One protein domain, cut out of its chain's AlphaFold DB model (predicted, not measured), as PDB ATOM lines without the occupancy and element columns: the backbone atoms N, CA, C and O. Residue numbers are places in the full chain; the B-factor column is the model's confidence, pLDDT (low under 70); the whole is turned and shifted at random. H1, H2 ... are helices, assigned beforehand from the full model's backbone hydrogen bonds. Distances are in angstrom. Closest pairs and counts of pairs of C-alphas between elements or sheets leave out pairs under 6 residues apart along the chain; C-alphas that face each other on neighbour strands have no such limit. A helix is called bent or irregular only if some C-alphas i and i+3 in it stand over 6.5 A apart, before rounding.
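Overview. This is residues 57 to 102 of the 371 residues of the protein "uncharacterized protein LOC107937266" of Gossypium hirsutum (UniProt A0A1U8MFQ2). Two long helices make a narrow, open V: H1 runs toward the point, a short link of residues 79 to 84 turns the backbone there, and H2 runs back the opposite way, spreading away from H1. The helices come near each other only toward the point, and residues 57 to 68 of H1 and 97 to 102 of H2, at the open ends of the V, stand free. The printed part has 46 residues with two named helices, H1 then H2, and no named strand; its class is all helix. It is loose, with a radius of gyration of the C-alphas of 12.4 A, and flat in outline, spanning 39 by 22 by 9 A.

Arrangement. H1, residues 57 to 78, and H2, residues 85 to 102, are close but not clearly touching, with 1 pair of C-alphas within 8 A. Their closest C-alphas, those of Ala 76 and Ile 89, are 7.7 A apart. Their lines stand at a shallow tilt of 28 degrees, and they run opposite ways. Their centres are 14.1 A apart. In H1 and H2 every O i to N i+4 pair is within hydrogen-bond range.

Along the chain. H1 begins at C-alpha 57, at (195.743, 206.517, 172.276), and ends at C-alpha 78, at (223.725, 191.881, 166.197), 32.2 A from first to last C-alpha. H2 begins at C-alpha 85, at (224.614, 198.747, 155.983), and ends at C-alpha 102, at (211.088, 218.682, 166.226), 26.2 A from first to last C-alpha. Neither helix is bent.

Size, cuts and confidence. The two C-alphas farthest apart, those of Leu 57 and Lys 83, are 39.4 A apart, and those of Leu 57 and Ser 102, the first and last printed, are 20.5 A apart. The printed part has no cut, and the link from H1 to H2 is short, with 6 residues between them. The mean pLDDT of the printed part is 90.4; residues 81 and 84 of this model are under 70.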
ATOM      1  N   LEU A  57     195.519 207.310 173.484       96.19
ATOM      2  CA  LEU A  57     195.743 206.517 172.276       96.19
ATOM      3  C   LEU A  57     197.095 206.853 171.632       96.19
ATOM      4  O   LEU A  57     197.902 205.955 171.400       96.19
ATOM      5  N   LEU A  58     197.391 208.142 171.436       95.06
ATOM      6  CA  LEU A  58     198.678 208.587 170.891       95.06
ATOM      7  C   LEU A  58     199.862 208.160 171.764       95.06
ATOM      8  O   LEU A  58     200.906 207.780 171.239       95.06
ATOM      9  N   GLN A  59     199.712 208.192 173.089       95.88
ATOM     10  CA  GLN A  59     200.728 207.685 174.009       95.88
ATOM     11  C   GLN A  59     200.992 206.189 173.773       95.88
ATOM     12  O   GLN A  59     202.149 205.760 173.758       95.88
ATOM     13  N   SER A  60     199.937 205.391 173.586       97.69
ATOM     14  CA  SER A  60     200.063 203.956 173.314       97.69
ATOM     15  C   SER A  60     200.755 203.677 171.974       97.69
ATOM     16  O   SER A  60     201.672 202.852 171.922       97.69
ATOM     17  N   ASP A  61     200.415 204.439 170.931       97.19
ATOM     18  CA  ASP A  61     201.031 204.334 169.607       97.19
ATOM     19  C   ASP A  61     202.519 204.709 169.658       97.19
ATOM     20  O   ASP A  61     203.367 203.970 169.154       97.19
ATOM     21  N   LEU A  62     202.860 205.812 170.337       95.00
ATOM     22  CA  LEU A  62     204.249 206.231 170.553       95.00
ATOM     23  C   LEU A  62     205.050 205.186 171.336       95.00
ATOM     24  O   LEU A  62     206.200 204.921 170.998       95.00
ATOM     25  N   SER A  63     204.448 204.563 172.352       96.88
ATOM     26  CA  SER A  63     205.109 203.509 173.136       96.88
ATOM     27  C   SER A  63     205.396 202.268 172.286       96.88
ATOM     28  O   SER A  63     206.470 201.676 172.381       96.88
ATOM     29  N   SER A  64     204.446 201.883 171.429       98.06
ATOM     30  CA  SER A  64     204.624 200.786 170.475       98.06
ATOM     31  C   SER A  64     205.731 201.086 169.463       98.06
ATOM     32  O   SER A  64     206.573 200.227 169.196       98.06
ATOM     33  N   LEU A  65     205.758 202.313 168.934       96.19
ATOM     34  CA  LEU A  65     206.788 202.769 168.005       96.19
ATOM     35  C   LEU A  65     208.175 202.774 168.654       96.19
ATOM     36  O   LEU A  65     209.120 202.274 168.055       96.19
ATOM     37  N   LEU A  66     208.296 203.282 169.883       95.31
ATOM     38  CA  LEU A  66     209.566 203.305 170.606       95.31
ATOM     39  C   LEU A  66     210.128 201.889 170.791       95.31
ATOM     40  O   LEU A  66     211.288 201.645 170.484       95.31
ATOM     41  N   ARG A  67     209.276 200.926 171.160       96.75
ATOM     42  CA  ARG A  67     209.686 199.520 171.288       96.75
ATOM     43  C   ARG A  67     210.157 198.912 169.961       96.75
ATOM     44  O   ARG A  67     211.050 198.074 169.960       96.75
ATOM     45  N   GLN A  68     209.553 199.305 168.838       96.88
ATOM     46  CA  GLN A  68     210.012 198.867 167.513       96.88
ATOM     47  C   GLN A  68     211.382 199.455 167.172       96.88
ATOM     48  O   GLN A  68     212.227 198.747 166.634       96.88
ATOM     49  N   ILE A  69     211.612 200.727 167.510       95.12
ATOM     50  CA  ILE A  69     212.921 201.366 167.348       95.12
ATOM     51  C   ILE A  69     213.972 200.628 168.188       95.12
ATOM     52  O   ILE A  69     215.024 200.284 167.657       95.12
ATOM     53  N   ASP A  70     213.676 200.321 169.452       95.19
ATOM     54  CA  ASP A  70     214.594 199.592 170.339       95.19
ATOM     55  C   ASP A  70     214.961 198.203 169.785       95.19
ATOM     56  O   ASP A  70     216.129 197.812 169.795       95.19
ATOM     57  N   GLU A  71     213.980 197.472 169.248       96.44
ATOM     58  CA  GLU A  71     214.202 196.170 168.605       96.44
ATOM     59  C   GLU A  71     215.090 196.295 167.355       96.44
ATOM     60  O   GLU A  71     216.027 195.514 167.181       96.44
ATOM     61  N   LEU A  72     214.856 197.302 166.508       91.56
ATOM     62  CA  LEU A  72     215.703 197.564 165.339       91.56
ATOM     63  C   LEU A  72     217.140 197.902 165.743       91.56
ATOM     64  O   LEU A  72     218.086 197.419 165.121       91.56
ATOM     65  N   VAL A  73     217.319 198.686 166.807       90.94
ATOM     66  CA  VAL A  73     218.640 199.002 167.358       90.94
ATOM     67  C   VAL A  73     219.331 197.728 167.856       90.94
ATOM     68  O   VAL A  73     220.492 197.492 167.521       90.94
ATOM     69  N   ALA A  74     218.626 196.857 168.581       92.69
ATOM     70  CA  ALA A  74     219.171 195.576 169.034       92.69
ATOM     71  C   ALA A  74     219.587 194.666 167.861       92.69
ATOM     72  O   ALA A  74     220.641 194.023 167.910       92.69
ATOM     73  N   GLN A  75     218.796 194.638 166.784       90.56
ATOM     74  CA  GLN A  75     219.130 193.904 165.561       90.56
ATOM     75  C   GLN A  75     220.354 194.491 164.855       90.56
ATOM     76  O   GLN A  75     221.241 193.735 164.454       90.56
ATOM     77  N   ALA A  76     220.455 195.820 164.774       87.12
ATOM     78  CA  ALA A  76     221.610 196.505 164.200       87.12
ATOM     79  C   ALA A  76     222.908 196.177 164.956       87.12
ATOM     80  O   ALA A  76     223.936 195.947 164.328       87.12
ATOM     81  N   PHE A  77     222.864 196.060 166.290       87.19
ATOM     82  CA  PHE A  77     224.023 195.622 167.082       87.19
ATOM     83  C   PHE A  77     224.428 194.164 166.829       87.19
ATOM     84  O   PHE A  77     225.596 193.804 166.995       87.19
ATOM     85  N   LYS A  78     223.475 193.305 166.454       88.75
ATOM     86  CA  LYS A  78     223.725 191.881 166.197       88.75
ATOM     87  C   LYS A  78     224.329 191.637 164.814       88.75
ATOM     88  O   LYS A  78     225.103 190.691 164.640       88.75
ATOM     89  N   LEU A  79     223.981 192.468 163.837       84.25
ATOM     90  CA  LEU A  79     224.582 192.436 162.511       84.25
ATOM     91  C   LEU A  79     225.981 193.055 162.607       84.25
ATOM     92  O   LEU A  79     226.144 194.233 162.902       84.25
ATOM     93  N   LYS A  80     227.028 192.250 162.390       71.19
ATOM     94  CA  LYS A  80     228.392 192.775 162.237       71.19
ATOM     95  C   LYS A  80     228.393 193.715 161.034       71.19
ATOM     96  O   LYS A  80     228.417 193.230 159.908       71.19
ATOM     97  N   ALA A  81     228.361 195.019 161.301       69.19
ATOM     98  CA  ALA A  81     228.177 196.062 160.304       69.19
ATOM     99  C   ALA A  81     229.103 195.865 159.097       69.19
ATOM    100  O   ALA A  81     230.323 196.049 159.175       69.19
ATOM    101  N   THR A  82     228.518 195.474 157.967       72.62
ATOM    102  CA  THR A  82     229.204 195.563 156.683       72.62
ATOM    103  C   THR A  82     229.180 197.027 156.236       72.62
ATOM    104  O   THR A  82     228.240 197.760 156.534       72.62
ATOM    105  N   LYS A  83     230.209 197.500 155.519       71.69
ATOM    106  CA  LYS A  83     230.341 198.922 155.121       71.69
ATOM    107  C   LYS A  83     229.158 199.487 154.308       71.69
ATOM    108  O   LYS A  83     229.110 200.689 154.092       71.69
ATOM    109  N   LEU A  84     228.264 198.640 153.792       66.31
ATOM    110  CA  LEU A  84     227.090 199.064 153.024       66.31
ATOM    111  C   LEU A  84     225.883 199.362 153.933       66.31
ATOM    112  O   LEU A  84     225.145 200.306 153.672       66.31
ATOM    113  N   GLU A  85     225.725 198.612 155.026       73.50
ATOM    114  CA  GLU A  85     224.614 198.747 155.983       73.50
ATOM    115  C   GLU A  85     224.785 199.962 156.910       73.50
ATOM    116  O   GLU A  85     223.814 200.481 157.458       73.50
ATOM    117  N   THR A  86     226.010 200.476 157.054       80.00
ATOM    118  CA  THR A  86     226.296 201.651 157.893       80.00
ATOM    119  C   THR A  86     225.595 202.915 157.401       80.00
ATOM    120  O   THR A  86     225.174 203.724 158.221       80.00
ATOM    121  N   ASN A  87     225.410 203.062 156.085       87.88
ATOM    122  CA  ASN A  87     224.747 204.236 155.507       87.88
ATOM    123  C   ASN A  87     223.249 204.265 155.843       87.88
ATOM    124  O   ASN A  87     222.686 205.331 156.079       87.88
ATOM    125  N   GLU A  88     222.597 203.099 155.889       89.31
ATOM    126  CA  GLU A  88     221.185 203.006 156.268       89.31
ATOM    127  C   GLU A  88     221.004 203.303 157.758       89.31
ATOM    128  O   GLU A  88     220.131 204.093 158.120       89.31
ATOM    129  N   ILE A  89     221.885 202.765 158.609       89.75
ATOM    130  CA  ILE A  89     221.895 203.043 160.053       89.75
ATOM    131  C   ILE A  89     222.101 204.542 160.311       89.75
ATOM    132  O   ILE A  89     221.373 205.136 161.106       89.75
ATOM    133  N   GLU A  90     223.042 205.177 159.612       91.25
ATOM    134  CA  GLU A  90     223.281 206.618 159.719       91.25
ATOM    135  C   GLU A  90     222.083 207.436 159.215       91.25
ATOM    136  O   GLU A  90     221.651 208.388 159.869       91.25
ATOM    137  N   SER A  91     221.475 207.038 158.090       93.81
ATOM    138  CA  SER A  91     220.267 207.693 157.575       93.81
ATOM    139  C   SER A  91     219.104 207.615 158.572       93.81
ATOM    140  O   SER A  91     218.417 208.611 158.805       93.81
ATOM    141  N   PHE A  92     218.932 206.468 159.232       93.00
ATOM    142  CA  PHE A  92     217.914 206.266 160.254       93.00
ATOM    143  C   PHE A  92     218.198 207.085 161.518       93.00
ATOM    144  O   PHE A  92     217.292 207.734 162.046       93.00
ATOM    145  N   ALA A  93     219.457 207.140 161.963       93.38
ATOM    146  CA  ALA A  93     219.874 207.985 163.078       93.38
ATOM    147  C   ALA A  93     219.570 209.472 162.811       93.38
ATOM    148  O   ALA A  93     219.041 210.164 163.684       93.38
ATOM    149  N   ASN A  94     219.810 209.946 161.583       95.69
ATOM    150  CA  ASN A  94     219.469 211.308 161.166       95.69
ATOM    151  C   ASN A  94     217.953 211.572 161.209       95.69
ATOM    152  O   ASN A  94     217.530 212.639 161.661       95.69
ATOM    153  N   VAL A  95     217.121 210.603 160.808       95.50
ATOM    154  CA  VAL A  95     215.653 210.710 160.910       95.50
ATOM    155  C   VAL A  95     215.206 210.818 162.368       95.50
ATOM    156  O   VAL A  95     214.443 211.729 162.699       95.50
ATOM    157  N   ILE A  96     215.706 209.949 163.255       92.75
ATOM    158  CA  ILE A  96     215.386 210.008 164.692       92.75
ATOM    159  C   ILE A  96     215.829 211.348 165.283       92.75
ATOM    160  O   ILE A  96     215.063 211.988 166.004       92.75
ATOM    161  N   SER A  97     217.033 211.814 164.948       96.19
ATOM    162  CA  SER A  97     217.545 213.113 165.398       96.19
ATOM    163  C   SER A  97     216.645 214.273 164.954       96.19
ATOM    164  O   SER A  97     216.308 215.154 165.755       96.19
ATOM    165  N   GLY A  98     216.166 214.240 163.707       97.00
ATOM    166  CA  GLY A  98     215.188 215.199 163.192       97.00
ATOM    167  C   GLY A  98     213.867 215.165 163.966       97.00
ATOM    168  O   GLY A  98     213.361 216.213 164.379       97.00
ATOM    169  N   MET A  99     213.336 213.968 164.236       94.44
ATOM    170  CA  MET A  99     212.119 213.790 165.037       94.44
ATOM    171  C   MET A  99     212.293 214.344 166.456       94.44
ATOM    172  O   MET A  99     211.461 215.133 166.910       94.44
ATOM    173  N   LEU A 100     213.393 214.014 167.135       92.31
ATOM    174  CA  LEU A 100     213.696 214.510 168.480       92.31
ATOM    175  C   LEU A 100     213.839 216.033 168.503       92.31
ATOM    176  O   LEU A 100     213.261 216.695 169.366       92.31
ATOM    177  N   SER A 101     214.538 216.606 167.525       96.44
ATOM    178  CA  SER A 101     214.699 218.057 167.393       96.44
ATOM    179  C   SER A 101     213.363 218.768 167.174       96.44
ATOM    180  O   SER A 101     213.133 219.834 167.740       96.44
ATOM    181  N   SER A 102     212.445 218.156 166.418       96.81
ATOM    182  CA  SER A 102     211.088 218.682 166.226       96.81
ATOM    183  C   SER A 102     210.220 218.592 167.491       96.81
ATOM    184  O   SER A 102     209.328 219.421 167.690       96.81
TER     185      SER A 102